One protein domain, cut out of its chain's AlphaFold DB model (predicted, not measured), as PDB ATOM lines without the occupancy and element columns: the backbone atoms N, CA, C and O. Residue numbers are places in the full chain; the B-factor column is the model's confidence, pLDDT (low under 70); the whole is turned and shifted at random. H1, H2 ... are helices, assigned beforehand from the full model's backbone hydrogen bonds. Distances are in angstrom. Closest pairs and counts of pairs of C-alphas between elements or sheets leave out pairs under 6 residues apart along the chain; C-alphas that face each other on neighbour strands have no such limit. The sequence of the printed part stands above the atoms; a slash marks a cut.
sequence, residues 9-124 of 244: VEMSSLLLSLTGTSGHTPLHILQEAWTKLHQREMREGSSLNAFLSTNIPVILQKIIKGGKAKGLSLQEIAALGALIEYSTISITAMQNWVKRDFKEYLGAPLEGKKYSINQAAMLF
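Overview. This is residues 9 to 124 of the 244 residues of an uncharacterized protein of Paenibacillus sophorae (UniProt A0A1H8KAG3). H1 lies between H2 and H9, three helices side by side, neighbours running opposite ways; H2 leads out to one far end, where H3 and H4 turn the chain back and touch no helix. H5 meets the beginning of H2, H6 lies between H5 and H7, and H7 and H8 form the other far end. The 116 printed residues hold nine named helices, H1 to H9 in order, and no named strand: all helix. The whole is only just compact, close to loose, with a radius of gyration of the C-alphas of 15.6 A, and elongated, spanning 51 by 29 by 21 A.

Arrangement. H1, residues 9 to 18, and H2, residues 26 to 37, form a helical hairpin at a shallow tilt of 16 degrees; their closest C-alphas, Ser 17 and Pro 26, are 5.5 A apart. H3, residues 39 to 43, is close to H4, residues 47 to 53, but not clearly touching. H5, residues 58 to 66, touches H2 only at their ends, where the C-alphas of Leu 27 and Ile 64 are closest at 5.5 A. H6, residues 74 to 81, only just touches H5, with 3 pairs of C-alphas within 8 A, the closest being Ile 59 and Glu 76 at 6.5 A. H7, residues 91 to 101, touches H6 at a steep tilt of 64 degrees, opposite ways, with C-alphas 78 and 91 closest at 5.3 A. H8, residues 103 to 106, touches H7 only at the corner, with C-alphas 98 and 106 closest at 4.9 A. H9, residues 117 to 124, touches H1 at a shallow tilt of 28 degrees, opposite ways; C-alphas 15 and 117 are closest at 6.3 A. Every O i to N i+4 pair is within hydrogen-bond range in the helices but H8, too short for one.

Along the chain. H1 begins at C-alpha 9, (-46.414, 34.400, -20.873); H2 is 16.9 A long and H7 14.3 A. H9 ends at C-alpha 124, (-39.652, 39.924, -12.732).

Size, cuts and confidence. The C-alphas farthest apart, Gly 45 and Glu 104, are 51.2 A apart. The printed part has no cut and no long link; pLDDT is under 70 at residues 48 to 50 and 52 to 53.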
ATOM      1  N   VAL A   9     -46.426  34.345 -19.403       96.06
ATOM      2  CA  VAL A   9     -46.414  34.400 -20.873       96.06
ATOM      3  C   VAL A   9     -47.134  35.651 -21.365       96.06
ATOM      4  O   VAL A   9     -46.585  36.390 -22.191       96.06
ATOM      5  N   GLU A  10     -48.307  35.955 -20.815       96.19
ATOM      6  CA  GLU A  10     -49.066  37.155 -21.171       96.19
ATOM      7  C   GLU A  10     -48.316  38.433 -20.784       96.19
ATOM      8  O   GLU A  10     -48.220  39.362 -21.587       96.19
ATOM      9  N   MET A  11     -47.694  38.468 -19.599       97.31
ATOM     10  CA  MET A  11     -46.848  39.587 -19.176       97.31
ATOM     11  C   MET A  11     -45.631  39.765 -20.093       97.31
ATOM     12  O   MET A  11     -45.309  40.889 -20.478       97.31
ATOM     13  N   SER A  12     -44.961  38.679 -20.489       96.50
ATOM     14  CA  SER A  12     -43.827  38.745 -21.422       96.50
ATOM     15  C   SER A  12     -44.253  39.289 -22.791       96.50
ATOM     16  O   SER A  12     -43.579  40.148 -23.365       96.50
ATOM     17  N   SER A  13     -45.429  38.877 -23.268       95.38
ATOM     18  CA  SER A  13     -46.026  39.345 -24.519       95.38
ATOM     19  C   SER A  13     -46.431  40.816 -24.432       95.38
ATOM     20  O   SER A  13     -46.209  41.581 -25.374       95.38
ATOM     21  N   LEU A  14     -46.954  41.245 -23.279       95.75
ATOM     22  CA  LEU A  14     -47.260  42.642 -22.996       95.75
ATOM     23  C   LEU A  14     -45.984  43.490 -23.029       95.75
ATOM     24  O   LEU A  14     -45.946  44.484 -23.753       95.75
ATOM     25  N   LEU A  15     -44.925  43.081 -22.327       95.44
ATOM     26  CA  LEU A  15     -43.622  43.753 -22.345       95.44
ATOM     27  C   LEU A  15     -43.057  43.879 -23.769       95.44
ATOM     28  O   LEU A  15     -42.644  44.967 -24.174       95.44
ATOM     29  N   LEU A  16     -43.107  42.802 -24.558       93.31
ATOM     30  CA  LEU A  16     -42.699  42.812 -25.966       93.31
ATOM     31  C   LEU A  16     -43.577  43.723 -26.835       93.31
ATOM     32  O   LEU A  16     -43.079  44.344 -27.767       93.31
ATOM     33  N   SER A  17     -44.873  43.858 -26.549       93.25
ATOM     34  CA  SER A  17     -45.735  44.792 -27.292       93.25
ATOM     35  C   SER A  17     -45.385  46.262 -27.059       93.25
ATOM     36  O   SER A  17     -45.566  47.094 -27.952       93.25
ATOM     37  N   LEU A  18     -44.805  46.591 -25.899       92.38
ATOM     38  CA  LEU A  18     -44.399  47.955 -25.563       92.38
ATOM     39  C   LEU A  18     -43.175  48.427 -26.355       92.38
ATOM     40  O   LEU A  18     -43.083  49.622 -26.646       92.38
ATOM     41  N   THR A  19     -42.287  47.516 -26.771       87.56
ATOM     42  CA  THR A  19     -41.151  47.850 -27.654       87.56
ATOM     43  C   THR A  19     -41.628  48.275 -29.045       87.56
ATOM     44  O   THR A  19     -40.910  48.945 -29.788       87.56
ATOM     45  N   GLY A  20     -42.857  47.892 -29.413       80.75
ATOM     46  CA  GLY A  20     -43.437  48.155 -30.718       80.75
ATOM     47  C   GLY A  20     -42.837  47.336 -31.855       80.75
ATOM     48  O   GLY A  20     -43.081  47.704 -33.007       80.75
ATOM     49  N   THR A  21     -42.061  46.295 -31.533       77.12
ATOM     50  CA  THR A  21     -41.524  45.312 -32.486       77.12
ATOM     51  C   THR A  21     -42.401  44.067 -32.603       77.12
ATOM     52  O   THR A  21     -42.232  43.301 -33.547       77.12
ATOM     53  N   SER A  22     -43.341  43.855 -31.677       76.69
ATOM     54  CA  SER A  22     -44.301  42.758 -31.787       76.69
ATOM     55  C   SER A  22     -45.424  43.090 -32.783       76.69
ATOM     56  O   SER A  22     -45.763  44.253 -33.009       76.69
ATOM     57  N   GLY A  23     -46.020  42.052 -33.378       79.56
ATOM     58  CA  GLY A  23     -47.169  42.191 -34.282       79.56
ATOM     59  C   GLY A  23     -48.493  42.526 -33.583       79.56
ATOM     60  O   GLY A  23     -49.494  42.739 -34.259       79.56
ATOM     61  N   HIS A  24     -48.513  42.584 -32.247       86.62
ATOM     62  CA  HIS A  24     -49.726  42.739 -31.446       86.62
ATOM     63  C   HIS A  24     -49.655  44.001 -30.588       86.62
ATOM     64  O   HIS A  24     -48.607  44.349 -30.046       86.62
ATOM     65  N   THR A  25     -50.782  44.694 -30.435       90.56
ATOM     66  CA  THR A  25     -50.858  45.871 -29.556       90.56
ATOM     67  C   THR A  25     -51.015  45.448 -28.091       90.56
ATOM     68  O   THR A  25     -51.575  44.381 -27.832       90.56
ATOM     69  N   PRO A  26     -50.618  46.291 -27.116       91.38
ATOM     70  CA  PRO A  26     -50.877  46.011 -25.705       91.38
ATOM     71  C   PRO A  26     -52.356  45.732 -25.412       91.38
ATOM     72  O   PRO A  26     -52.676  44.833 -24.644       91.38
ATOM     73  N   LEU A  27     -53.269  46.461 -26.069       90.88
ATOM     74  CA  LEU A  27     -54.709  46.242 -25.934       90.88
ATOM     75  C   LEU A  27     -55.113  44.831 -26.376       90.88
ATOM     76  O   LEU A  27     -55.888  44.189 -25.679       90.88
ATOM     77  N   HIS A  28     -54.572  44.350 -27.495       90.69
ATOM     78  CA  HIS A  28     -54.874  43.014 -27.996       90.69
ATOM     79  C   HIS A  28     -54.438  41.922 -27.009       90.69
ATOM     80  O   HIS A  28     -55.237  41.049 -26.688       90.69
ATOM     81  N   ILE A  29     -53.220  42.024 -26.460       91.94
ATOM     82  CA  ILE A  29     -52.716  41.076 -25.451       91.94
ATOM     83  C   ILE A  29     -53.624  41.056 -24.214       91.94
ATOM     84  O   ILE A  29     -53.994  39.991 -23.728       91.94
ATOM     85  N   LEU A  30     -54.031  42.231 -23.725       91.75
ATOM     86  CA  LEU A  30     -54.910  42.339 -22.557       91.75
ATOM     87  C   LEU A  30     -56.322  41.800 -22.829       91.75
ATOM     88  O   LEU A  30     -56.921  41.191 -21.947       91.75
ATOM     89  N   GLN A  31     -56.859  42.012 -24.033       89.19
ATOM     90  CA  GLN A  31     -58.155  41.461 -24.437       89.19
ATOM     91  C   GLN A  31     -58.117  39.934 -24.514       89.19
ATOM     92  O   GLN A  31     -59.057  39.282 -24.056       89.19
ATOM     93  N   GLU A  32     -57.043  39.364 -25.061       90.38
ATOM     94  CA  GLU A  32     -56.862  37.915 -25.138       90.38
ATOM     95  C   GLU A  32     -56.765  37.297 -23.738       90.38
ATOM     96  O   GLU A  32     -57.499  36.353 -23.438       90.38
ATOM     97  N   ALA A  33     -55.939  37.878 -22.862       90.31
ATOM     98  CA  ALA A  33     -55.790  37.430 -21.479       90.31
ATOM     99  C   ALA A  33     -57.119  37.475 -20.709       90.31
ATOM    100  O   ALA A  33     -57.545  36.494 -20.099       90.31
ATOM    101  N   TRP A  34     -57.846  38.593 -20.817       86.88
ATOM    102  CA  TRP A  34     -59.147  38.741 -20.166       86.88
ATOM    103  C   TRP A  34     -60.170  37.717 -20.677       86.88
ATOM    104  O   TRP A  34     -60.902  37.126 -19.883       86.88
ATOM    105  N   THR A  35     -60.185  37.471 -21.991       85.19
ATOM    106  CA  THR A  35     -61.080  36.495 -22.633       85.19
ATOM    107  C   THR A  35     -60.789  35.070 -22.170       85.19
ATOM    108  O   THR A  35     -61.720  34.294 -21.960       85.19
ATOM    109  N   LYS A  36     -59.509  34.712 -21.994       84.31
ATOM    110  CA  LYS A  36     -59.102  33.396 -21.482       84.31
ATOM    111  C   LYS A  36     -59.557  33.180 -20.041       84.31
ATOM    112  O   LYS A  36     -60.074  32.108 -19.738       84.31
ATOM    113  N   LEU A  37     -59.422  34.199 -19.193       79.62
ATOM    114  CA  LEU A  37     -59.843  34.128 -17.795       79.62
ATOM    115  C   LEU A  37     -61.372  34.002 -17.651       79.62
ATOM    116  O   LEU A  37     -61.842  33.233 -16.821       79.62
ATOM    117  N   HIS A  38     -62.138  34.681 -18.513       80.44
ATOM    118  CA  HIS A  38     -63.606  34.742 -18.447       80.44
ATOM    119  C   HIS A  38     -64.308  33.883 -19.514       80.44
ATOM    120  O   HIS A  38     -65.391  34.219 -20.008       80.44
ATOM    121  N   GLN A  39     -63.696  32.767 -19.937       76.06
ATOM    122  CA  GLN A  39     -64.274  31.909 -20.983       76.06
ATOM    123  C   GLN A  39     -65.672  31.402 -20.620       76.06
ATOM    124  O   GLN A  39     -66.507  31.206 -21.507       76.06
ATOM    125  N   ARG A  40     -65.930  31.165 -19.332       71.06
ATOM    126  CA  ARG A  40     -67.220  30.672 -18.855       71.06
ATOM    127  C   ARG A  40     -68.303  31.735 -19.020       71.06
ATOM    128  O   ARG A  40     -69.324  31.458 -19.643       71.06
ATOM    129  N   GLU A  41     -68.046  32.956 -18.572       71.81
ATOM    130  CA  GLU A  41     -68.948  34.101 -18.706       71.81
ATOM    131  C   GLU A  41     -69.177  34.468 -20.179       71.81
ATOM    132  O   GLU A  41     -70.281  34.847 -20.576       71.81
ATOM    133  N   MET A  42     -68.159  34.294 -21.031       70.94
ATOM    134  CA  MET A  42     -68.306  34.450 -22.480       70.94
ATOM    135  C   MET A  42     -69.246  33.403 -23.093       70.94
ATOM    136  O   MET A  42     -70.061  33.755 -23.944       70.94
ATOM    137  N   ARG A  43     -69.173  32.136 -22.658       74.44
ATOM    138  CA  ARG A  43     -70.076  31.061 -23.122       74.44
ATOM    139  C   ARG A  43     -71.506  31.244 -22.616       74.44
ATOM    140  O   ARG A  43     -72.446  30.917 -23.333       74.44
ATOM    141  N   GLU A  44     -71.664  31.774 -21.408       77.75
ATOM    142  CA  GLU A  44     -72.960  32.020 -20.763       77.75
ATOM    143  C   GLU A  44     -73.613  33.352 -21.205       77.75
ATOM    144  O   GLU A  44     -74.722  33.670 -20.778       77.75
ATOM    145  N   GLY A  45     -72.963  34.134 -22.081       73.25
ATOM    146  CA  GLY A  45     -73.492  35.401 -22.607       73.25
ATOM    147  C   GLY A  45     -73.465  36.567 -21.609       73.25
ATOM    148  O   GLY A  45     -74.068  37.609 -21.860       73.25
ATOM    149  N   SER A  46     -72.752  36.421 -20.491       74.06
ATOM    150  CA  SER A  46     -72.652  37.398 -19.397       74.06
ATOM    151  C   SER A  46     -71.387  38.271 -19.469       74.06
ATOM    152  O   SER A  46     -71.054  38.972 -18.510       74.06
ATOM    153  N   SER A  47     -70.709  38.295 -20.623       72.38
ATOM    154  CA  SER A  47     -69.422  38.978 -20.842       72.38
ATOM    155  C   SER A  47     -69.427  40.467 -20.483       72.38
ATOM    156  O   SER A  47     -68.454  40.964 -19.919       72.38
ATOM    157  N   LEU A  48     -70.524  41.186 -20.745       67.44
ATOM    158  CA  LEU A  48     -70.647  42.601 -20.383       67.44
ATOM    159  C   LEU A  48     -70.613  42.801 -18.860       67.44
ATOM    160  O   LEU A  48     -69.940  43.705 -18.375       67.44
ATOM    161  N   ASN A  49     -71.298  41.941 -18.102       66.81
ATOM    162  CA  ASN A  49     -71.332  42.025 -16.642       66.81
ATOM    163  C   ASN A  49     -69.977  41.663 -16.027       66.81
ATOM    164  O   ASN A  49     -69.545  42.330 -15.089       66.81
ATOM    165  N   ALA A  50     -69.287  40.662 -16.584       69.06
ATOM    166  CA  ALA A  50     -67.924  40.306 -16.193       69.06
ATOM    167  C   ALA A  50     -66.932  41.451 -16.466       69.06
ATOM    168  O   ALA A  50     -66.073  41.768 -15.643       69.06
ATOM    169  N   PHE A  51     -67.069  42.132 -17.607       72.69
ATOM    170  CA  PHE A  51     -66.195  43.254 -17.941       72.69
ATOM    171  C   PHE A  51     -66.441  44.455 -17.022       72.69
ATOM    172  O   PHE A  51     -65.496  45.040 -16.501       72.69
ATOM    173  N   LEU A  52     -67.709  44.795 -16.767       69.56
ATOM    174  CA  LEU A  52     -68.081  45.897 -15.875       69.56
ATOM    175  C   LEU A  52     -67.692  45.646 -14.407       69.56
ATOM    176  O   LEU A  52     -67.503  46.604 -13.660       69.56
ATOM    177  N   SER A  53     -67.567  44.385 -13.984       69.56
ATOM    178  CA  SER A  53     -67.131  44.016 -12.631       69.56
ATOM    179  C   SER A  53     -65.605  43.900 -12.483       69.56
ATOM    180  O   SER A  53     -65.105  43.868 -11.350       69.56
ATOM    181  N   THR A  54     -64.868  43.879 -13.600       75.44
ATOM    182  CA  THR A  54     -63.404  43.828 -13.631       75.44
ATOM    183  C   THR A  54     -62.823  45.213 -13.344       75.44
ATOM    184  O   THR A  54     -62.999  46.160 -14.114       75.44
ATOM    185  N   ASN A  55     -62.065  45.349 -12.256       77.75
ATOM    186  CA  ASN A  55     -61.361  46.597 -11.977       77.75
ATOM    187  C   ASN A  55     -60.061  46.659 -12.793       77.75
ATOM    188  O   ASN A  55     -59.099  45.965 -12.466       77.75
ATOM    189  N   ILE A  56     -60.024  47.483 -13.847       82.31
ATOM    190  CA  ILE A  56     -58.828  47.663 -14.684       82.31
ATOM    191  C   ILE A  56     -57.827  48.588 -13.970       82.31
ATOM    192  O   ILE A  56     -58.090  49.795 -13.856       82.31
ATOM    193  N   PRO A  57     -56.643  48.087 -13.566       88.38
ATOM    194  CA  PRO A  57     -55.626  48.889 -12.897       88.38
ATOM    195  C   PRO A  57     -55.199  50.106 -13.725       88.38
ATOM    196  O   PRO A  57     -55.048  50.030 -14.947       88.38
ATOM    197  N   VAL A  58     -54.914  51.228 -13.055       90.06
ATOM    198  CA  VAL A  58     -54.506  52.497 -13.698       90.06
ATOM    199  C   VAL A  58     -53.304  52.316 -14.633       90.06
ATOM    200  O   VAL A  58     -53.229  52.954 -15.683       90.06
ATOM    201  N   ILE A  59     -52.378  51.416 -14.287       92.25
ATOM    202  CA  ILE A  59     -51.227  51.090 -15.133       92.25
ATOM    203  C   ILE A  59     -51.649  50.509 -16.490       92.25
ATOM    204  O   ILE A  59     -51.120  50.930 -17.519       92.25
ATOM    205  N   LEU A  60     -52.652  49.628 -16.523       91.12
ATOM    206  CA  LEU A  60     -53.165  49.071 -17.774       91.12
ATOM    207  C   LEU A  60     -53.875  50.146 -18.596       91.12
ATOM    208  O   LEU A  60     -53.641  50.246 -19.796       91.12
ATOM    209  N   GLN A  61     -54.656  51.026 -17.960       89.75
ATOM    210  CA  GLN A  61     -55.283  52.157 -18.656       89.75
ATOM    211  C   GLN A  61     -54.239  53.071 -19.311       89.75
ATOM    212  O   GLN A  61     -54.429  53.538 -20.436       89.75
ATOM    213  N   LYS A  62     -53.119  53.315 -18.617       90.88
ATOM    214  CA  LYS A  62     -51.998  54.096 -19.143       90.88
ATOM    215  C   LYS A  62     -51.343  53.410 -20.338       90.88
ATOM    216  O   LYS A  62     -51.058  54.086 -21.319       90.88
ATOM    217  N   ILE A  63     -51.128  52.098 -20.272       91.06
ATOM    218  CA  ILE A  63     -50.538  51.314 -21.365       91.06
ATOM    219  C   ILE A  63     -51.456  51.293 -22.591       91.06
ATOM    220  O   ILE A  63     -50.998  51.559 -23.699       91.06
ATOM    221  N   ILE A  64     -52.757  51.072 -22.391       87.88
ATOM    222  CA  ILE A  64     -53.753  51.061 -23.471       87.88
ATOM    223  C   ILE A  64     -53.786  52.413 -24.196       87.88
ATOM    224  O   ILE A  64     -53.790  52.451 -25.424       87.88
ATOM    225  N   LYS A  65     -53.773  53.527 -23.452       85.44
ATOM    226  CA  LYS A  65     -53.792  54.883 -24.031       85.44
ATOM    227  C   LYS A  65     -52.443  55.313 -24.611       85.44
ATOM    228  O   LYS A  65     -52.406  56.064 -25.578       85.44
ATOM    229  N   GLY A  66     -51.346  54.897 -23.980       77.25
ATOM    230  CA  GLY A  66     -49.986  55.323 -24.308       77.25
ATOM    231  C   GLY A  66     -49.346  54.545 -25.457       77.25
ATOM    232  O   GLY A  66     -48.420  55.052 -26.084       77.25
ATOM    233  N   GLY A  67     -49.834  53.339 -25.758       72.75
ATOM    234  CA  GLY A  67     -49.290  52.499 -26.820       72.75
ATOM    235  C   GLY A  67     -47.849  52.068 -26.531       72.75
ATOM    236  O   GLY A  67     -47.586  51.373 -25.552       72.75
ATOM    237  N   LYS A  68     -46.913  52.456 -27.407       77.38
ATOM    238  CA  LYS A  68     -45.497  52.060 -27.331       77.38
ATOM    239  C   LYS A  68     -44.770  52.825 -26.219       77.38
ATOM    240  O   LYS A  68     -44.898  54.044 -26.110       77.38
ATOM    241  N   ALA A  69     -43.943  52.132 -25.440       79.31
ATOM    242  CA  ALA A  69     -43.126  52.729 -24.390       79.31
ATOM    243  C   ALA A  69     -41.681  52.235 -24.505       79.31
ATOM    244  O   ALA A  69     -41.421  51.042 -24.408       79.31
ATOM    245  N   LYS A  70     -40.731  53.169 -24.657       78.94
ATOM    246  CA  LYS A  70     -39.297  52.832 -24.667       78.94
ATOM    247  C   LYS A  70     -38.804  52.321 -23.309       78.94
ATOM    248  O   LYS A  70     -37.960  51.444 -23.257       78.94
ATOM    249  N   GLY A  71     -39.389  52.815 -22.218       92.12
ATOM    250  CA  GLY A  71     -39.075  52.365 -20.866       92.12
ATOM    251  C   GLY A  71     -40.184  52.658 -19.860       92.12
ATOM    252  O   GLY A  71     -41.127  53.413 -20.137       92.12
ATOM    253  N   LEU A  72     -40.036  52.083 -18.669       95.69
ATOM    254  CA  LEU A  72     -40.973  52.137 -17.549       95.69
ATOM    255  C   LEU A  72     -40.291  52.711 -16.299       95.69
ATOM    256  O   LEU A  72     -39.121  52.463 -16.020       95.69
ATOM    257  N   SER A  73     -41.011  53.509 -15.523       95.81
ATOM    258  CA  SER A  73     -40.577  53.867 -14.171       95.81
ATOM    259  C   SER A  73     -40.673  52.653 -13.244       95.81
ATOM    260  O   SER A  73     -41.481  51.754 -13.465       95.81
ATOM    261  N   LEU A  74     -39.903  52.652 -12.154       96.75
ATOM    262  CA  LEU A  74     -39.923  51.546 -11.190       96.75
ATOM    263  C   LEU A  74     -41.321  51.305 -10.594       96.75
ATOM    264  O   LEU A  74     -41.710  50.167 -10.357       96.75
ATOM    265  N   GLN A  75     -42.099  52.375 -10.407       96.44
ATOM    266  CA  GLN A  75     -43.484  52.287  -9.942       96.44
ATOM    267  C   GLN A  75     -44.387  51.578 -10.959       96.44
ATOM    268  O   GLN A  75     -45.239  50.786 -10.569       96.44
ATOM    269  N   GLU A  76     -44.203  51.850 -12.253       96.38
ATOM    270  CA  GLU A  76     -44.946  51.178 -13.325       96.38
ATOM    271  C   GLU A  76     -44.574  49.695 -13.405       96.38
ATOM    272  O   GLU A  76     -45.465  48.861 -13.536       96.38
ATOM    273  N   ILE A  77     -43.288  49.357 -13.252       97.69
ATOM    274  CA  ILE A  77     -42.819  47.963 -13.234       97.69
ATOM    275  C   ILE A  77     -43.399  47.222 -12.028       97.69
ATOM    276  O   ILE A  77     -43.924  46.127 -12.187       97.69
ATOM    277  N   ALA A  78     -43.375  47.819 -10.833       97.06
ATOM    278  CA  ALA A  78     -43.981  47.219  -9.645       97.06
ATOM    279  C   ALA A  78     -45.500  47.034  -9.802       97.06
ATOM    280  O   ALA A  78     -46.029  45.993  -9.424       97.06
ATOM    281  N   ALA A  79     -46.192  48.012 -10.394       96.00
ATOM    282  CA  ALA A  79     -47.626  47.918 -10.655       96.00
ATOM    283  C   ALA A  79     -47.966  46.817 -11.671       96.00
ATOM    284  O   ALA A  79     -48.958  46.128 -11.480       96.00
ATOM    285  N   LEU A  80     -47.148  46.631 -12.713       96.88
ATOM    286  CA  LEU A  80     -47.282  45.509 -13.649       96.88
ATOM    287  C   LEU A  80     -46.976  44.173 -12.979       96.88
ATOM    288  O   LEU A  80     -47.738  43.225 -13.123       96.88
ATOM    289  N   GLY A  81     -45.891  44.105 -12.211       96.69
ATOM    290  CA  GLY A  81     -45.476  42.879 -11.544       96.69
ATOM    291  C   GLY A  81     -46.493  42.372 -10.519       96.69
ATOM    292  O   GLY A  81     -46.575  41.169 -10.295       96.69
ATOM    293  N   ALA A  82     -47.290  43.266  -9.927       94.94
ATOM    294  CA  ALA A  82     -48.389  42.909  -9.030       94.94
ATOM    295  C   ALA A  82     -49.578  42.240  -9.749       94.94
ATOM    296  O   ALA A  82     -50.430  41.658  -9.088       94.94
ATOM    297  N   LEU A  83     -49.641  42.322 -11.085       94.69
ATOM    298  CA  LEU A  83     -50.658  41.649 -11.899       94.69
ATOM    299  C   LEU A  83     -50.239  40.229 -12.293       94.69
ATOM    300  O   LEU A  83     -51.071  39.475 -12.780       94.69
ATOM    301  N   ILE A  84     -48.968  39.862 -12.113       95.94
ATOM    302  CA  ILE A  84     -48.466  38.533 -12.477       95.94
ATOM    303  C   ILE A  84     -49.004  37.501 -11.481       95.94
ATOM    304  O   ILE A  84     -48.911  37.692 -10.265       95.94
ATOM    305  N   GLU A  85     -49.516  36.378 -11.978       92.56
ATOM    306  CA  GLU A  85     -49.955  35.260 -11.140       92.56
ATOM    307  C   GLU A  85     -48.860  34.816 -10.145       92.56
ATOM    308  O   GLU A  85     -47.667  34.754 -10.464       92.56
ATOM    309  N   TYR A  86     -49.256  34.509  -8.908       91.38
ATOM    310  CA  TYR A  86     -48.359  34.057  -7.827       91.38
ATOM    311  C   TYR A  86     -47.250  35.051  -7.431       91.38
ATOM    312  O   TYR A  86     -46.372  34.711  -6.638       91.38
ATOM    313  N   SER A  87     -47.258  36.269  -7.974       91.94
ATOM    314  CA  SER A  87     -46.281  37.302  -7.648       91.94
ATOM    315  C   SER A  87     -46.540  37.886  -6.264       91.94
ATOM    316  O   SER A  87     -47.678  38.147  -5.873       91.94
ATOM    317  N   THR A  88     -45.462  38.132  -5.522       91.06
ATOM    318  CA  THR A  88     -45.498  38.846  -4.237       91.06
ATOM    319  C   THR A  88     -44.701  40.145  -4.290       91.06
ATOM    320  O   THR A  88     -44.273  40.677  -3.260       91.06
ATOM    321  N   ILE A  89     -44.472  40.648  -5.502       92.81
ATOM    322  CA  ILE A  89     -43.594  41.781  -5.732       92.81
ATOM    323  C   ILE A  89     -44.134  43.040  -5.055       92.81
ATOM    324  O   ILE A  89     -45.330  43.331  -5.054       92.81
ATOM    325  N   SER A  90     -43.223  43.830  -4.493       93.19
ATOM    326  CA  SER A  90     -43.543  45.134  -3.922       93.19
ATOM    327  C   SER A  90     -42.554  46.178  -4.412       93.19
ATOM    328  O   SER A  90     -41.383  45.879  -4.661       93.19
ATOM    329  N   ILE A  91     -43.008  47.431  -4.496       95.94
ATOM    330  CA  ILE A  91     -42.134  48.549  -4.860       95.94
ATOM    331  C   ILE A  91     -40.942  48.666  -3.902       95.94
ATOM    332  O   ILE A  91     -39.828  48.930  -4.344       95.94
ATOM    333  N   THR A  92     -41.142  48.408  -2.608       96.44
ATOM    334  CA  THR A  92     -40.079  48.468  -1.597       96.44
ATOM    335  C   THR A  92     -39.007  47.407  -1.838       96.44
ATOM    336  O   THR A  92     -37.818  47.720  -1.810       96.44
ATOM    337  N   ALA A  93     -39.405  46.160  -2.121       94.50
ATOM    338  CA  ALA A  93     -38.454  45.103  -2.464       94.50
ATOM    339  C   ALA A  93     -37.675  45.465  -3.735       94.50
ATOM    340  O   ALA A  93     -36.446  45.426  -3.745       94.50
ATOM    341  N   MET A  94     -38.386  45.939  -4.758       96.19
ATOM    342  CA  MET A  94     -37.796  46.351  -6.027       96.19
ATOM    343  C   MET A  94     -36.780  47.491  -5.857       96.19
ATOM    344  O   MET A  94     -35.697  47.458  -6.435       96.19
ATOM    345  N   GLN A  95     -37.084  48.476  -5.007       96.94
ATOM    346  CA  GLN A  95     -36.167  49.564  -4.666       96.94
ATOM    347  C   GLN A  95     -34.877  49.063  -4.007       96.94
ATOM    348  O   GLN A  95     -33.810  49.618  -4.268       96.94
ATOM    349  N   ASN A  96     -34.954  48.030  -3.167       97.06
ATOM    350  CA  ASN A  96     -33.769  47.435  -2.550       97.06
ATOM    351  C   ASN A  96     -32.912  46.703  -3.589       97.06
ATOM    352  O   ASN A  96     -31.691  46.878  -3.605       97.06
ATOM    353  N   TRP A  97     -33.549  45.981  -4.514       97.31
ATOM    354  CA  TRP A  97     -32.850  45.276  -5.587       97.31
ATOM    355  C   TRP A  97     -32.060  46.228  -6.478       97.31
ATOM    356  O   TRP A  97     -30.862  46.026  -6.665       97.31
ATOM    357  N   VAL A  98     -32.685  47.308  -6.958       97.00
ATOM    358  CA  VAL A  98     -32.008  48.275  -7.842       97.00
ATOM    359  C   VAL A  98     -30.906  49.058  -7.118       97.00
ATOM    360  O   VAL A  98     -29.870  49.364  -7.702       97.00
ATOM    361  N   LYS A  99     -31.081  49.367  -5.824       96.38
ATOM    362  CA  LYS A  99     -30.106  50.169  -5.062       96.38
ATOM    363  C   LYS A  99     -28.917  49.363  -4.551       96.38
ATOM    364  O   LYS A  99     -27.842  49.940  -4.371       96.38
ATOM    365  N   ARG A 100     -29.108  48.075  -4.262       94.69
ATOM    366  CA  ARG A 100     -28.125  47.263  -3.537       94.69
ATOM    367  C   ARG A 100     -27.898  45.908  -4.184       94.69
ATOM    368  O   ARG A 100     -26.780  45.635  -4.603       94.69
ATOM    369  N   ASP A 101     -28.931  45.074  -4.245       95.69
ATOM    370  CA  ASP A 101     -28.735  43.632  -4.453       95.69
ATOM    371  C   ASP A 101     -28.358  43.283  -5.907       95.69
ATOM    372  O   ASP A 101     -27.628  42.323  -6.140       95.69
ATOM    373  N   PHE A 102     -28.797  44.100  -6.869       96.81
ATOM    374  CA  PHE A 102     -28.586  43.926  -8.314       96.81
ATOM    375  C   PHE A 102     -28.161  45.235  -8.996       96.81
ATOM    376  O   PHE A 102     -28.416  45.447 -10.182       96.81
ATOM    377  N   LYS A 103     -27.498  46.129  -8.249       95.75
ATOM    378  CA  LYS A 103     -27.065  47.457  -8.723       95.75
ATOM    379  C   LYS A 103     -26.211  47.400  -9.997       95.75
ATOM    380  O   LYS A 103     -26.236  48.342 -10.777       95.75
ATOM    381  N   GLU A 104     -25.475  46.311 -10.203       93.94
ATOM    382  CA  GLU A 104     -24.669  46.075 -11.408       93.94
ATOM    383  C   GLU A 104     -25.522  46.159 -12.687       93.94
ATOM    384  O   GLU A 104     -25.182  46.924 -13.577       93.94
ATOM    385  N   TYR A 105     -26.672  45.479 -12.730       93.94
ATOM    386  CA  TYR A 105     -27.574  45.435 -13.896       93.94
ATOM    387  C   TYR A 105     -28.713  46.459 -13.841       93.94
ATOM    388  O   TYR A 105     -29.274  46.867 -14.858       93.94
ATOM    389  N   LEU A 106     -29.102  46.856 -12.631       96.06
ATOM    390  CA  LEU A 106     -30.338  47.596 -12.388       96.06
ATOM    391  C   LEU A 106     -30.103  48.906 -11.629       96.06
ATOM    392  O   LEU A 106     -31.059  49.545 -11.204       96.06
ATOM    393  N   GLY A 107     -28.851  49.322 -11.432       89.19
ATOM    394  CA  GLY A 107     -28.519  50.521 -10.659       89.19
ATOM    395  C   GLY A 107     -28.880  51.830 -11.352       89.19
ATOM    396  O   GLY A 107     -29.205  52.807 -10.676       89.19
ATOM    397  N   ALA A 108     -28.834  51.855 -12.685       91.62
ATOM    398  CA  ALA A 108     -29.186  53.014 -13.491       91.62
ATOM    399  C   ALA A 108     -30.248  52.640 -14.541       91.62
ATOM    400  O   ALA A 108     -30.130  51.593 -15.180       91.62
ATOM    401  N   PRO A 109     -31.277  53.480 -14.749       94.25
ATOM    402  CA  PRO A 109     -32.212  53.291 -15.850       94.25
ATOM    403  C   PRO A 109     -31.514  53.496 -17.205       94.25
ATOM    404  O   PRO A 109     -30.772  54.463 -17.367       94.25
ATOM    405  N   LEU A 110     -31.770  52.615 -18.179       92.75
ATOM    406  CA  LEU A 110     -31.130  52.677 -19.505       92.75
ATOM    407  C   LEU A 110     -31.892  53.536 -20.533       92.75
ATOM    408  O   LEU A 110     -31.337  53.915 -21.559       92.75
ATOM    409  N   GLU A 111     -33.139  53.914 -20.249       91.94
ATOM    410  CA  GLU A 111     -34.007  54.705 -21.135       91.94
ATOM    411  C   GLU A 111     -34.247  56.099 -20.535       91.94
ATOM    412  O   GLU A 111     -35.353  56.496 -20.138       91.94
ATOM    413  N   GLY A 112     -33.151  56.849 -20.391       90.00
ATOM    414  CA  GLY A 112     -33.124  58.170 -19.765       90.00
ATOM    415  C   GLY A 112     -33.417  58.099 -18.265       90.00
ATOM    416  O   GLY A 112     -32.559  57.746 -17.468       90.00
ATOM    417  N   LYS A 113     -34.638  58.465 -17.857       92.62
ATOM    418  CA  LYS A 113     -35.091  58.361 -16.450       92.62
ATOM    419  C   LYS A 113     -35.901  57.090 -16.177       92.62
ATOM    420  O   LYS A 113     -36.468  56.949 -15.093       92.62
ATOM    421  N   LYS A 114     -36.022  56.206 -17.168       95.75
ATOM    422  CA  LYS A 114     -36.846  55.000 -17.115       95.75
ATOM    423  C   LYS A 114     -36.016  53.754 -17.379       95.75
ATOM    424  O   LYS A 114     -35.008  53.805 -18.074       95.75
ATOM    425  N   TYR A 115     -36.437  52.652 -16.782       96.69
ATOM    426  CA  TYR A 115     -35.830  51.348 -16.972       96.69
ATOM    427  C   TYR A 115     -36.288  50.775 -18.309       96.69
ATOM    428  O   TYR A 115     -37.447  50.967 -18.694       96.69
ATOM    429  N   SER A 116     -35.393  50.096 -19.021       95.62
ATOM    430  CA  SER A 116     -35.750  49.433 -20.276       95.62
ATOM    431  C   SER A 116     -36.724  48.271 -20.035       95.62
ATOM    432  O   SER A 116     -36.914  47.804 -18.906       95.62
ATOM    433  N   ILE A 117     -37.339  47.772 -21.108       95.88
ATOM    434  CA  ILE A 117     -38.169  46.557 -21.050       95.88
ATOM    435  C   ILE A 117     -37.357  45.347 -20.561       95.88
ATOM    436  O   ILE A 117     -37.871  44.533 -19.796       95.88
ATOM    437  N   ASN A 118     -36.078  45.267 -20.926       96.19
ATOM    438  CA  ASN A 118     -35.184  44.208 -20.464       96.19
ATOM    439  C   ASN A 118     -34.894  44.320 -18.967       96.19
ATOM    440  O   ASN A 118     -35.022  43.330 -18.253       96.19
ATOM    441  N   GLN A 119     -34.648  45.527 -18.453       97.25
ATOM    442  CA  GLN A 119     -34.511  45.741 -17.010       97.25
ATOM    443  C   GLN A 119     -35.801  45.389 -16.246       97.25
ATOM    444  O   GLN A 119     -35.736  44.818 -15.157       97.25
ATOM    445  N   ALA A 120     -36.977  45.675 -16.816       97.81
ATOM    446  CA  ALA A 120     -38.254  45.251 -16.238       97.81
ATOM    447  C   ALA A 120     -38.390  43.717 -16.196       97.81
ATOM    448  O   ALA A 120     -38.761  43.167 -15.160       97.81
ATOM    449  N   ALA A 121     -38.024  43.022 -17.278       97.75
ATOM    450  CA  ALA A 121     -38.019  41.561 -17.322       97.75
ATOM    451  C   ALA A 121     -37.056  40.955 -16.285       97.75
ATOM    452  O   ALA A 121     -37.437  40.041 -15.559       97.75
ATOM    453  N   MET A 122     -35.849  41.511 -16.129       98.19
ATOM    454  CA  MET A 122     -34.895  41.070 -15.102       98.19
ATOM    455  C   MET A 122     -35.446  41.224 -13.679       98.19
ATOM    456  O   MET A 122     -35.216  40.363 -12.833       98.19
ATOM    457  N   LEU A 123     -36.196  42.294 -13.400       98.44
ATOM    458  CA  LEU A 123     -36.852  42.487 -12.102       98.44
ATOM    459  C   LEU A 123     -37.929  41.429 -11.834       98.44
ATOM    460  O   LEU A 123     -38.037  40.949 -10.706       98.44
ATOM    461  N   PHE A 124     -38.689  41.026 -12.854       98.50
ATOM    462  CA  PHE A 124     -39.652  39.924 -12.732       98.50
ATOM    463  C   PHE A 124     -38.953  38.576 -12.548       98.50
ATOM    464  O   PHE A 124     -39.366  37.778 -11.713       98.50
TER     465      PHE A 124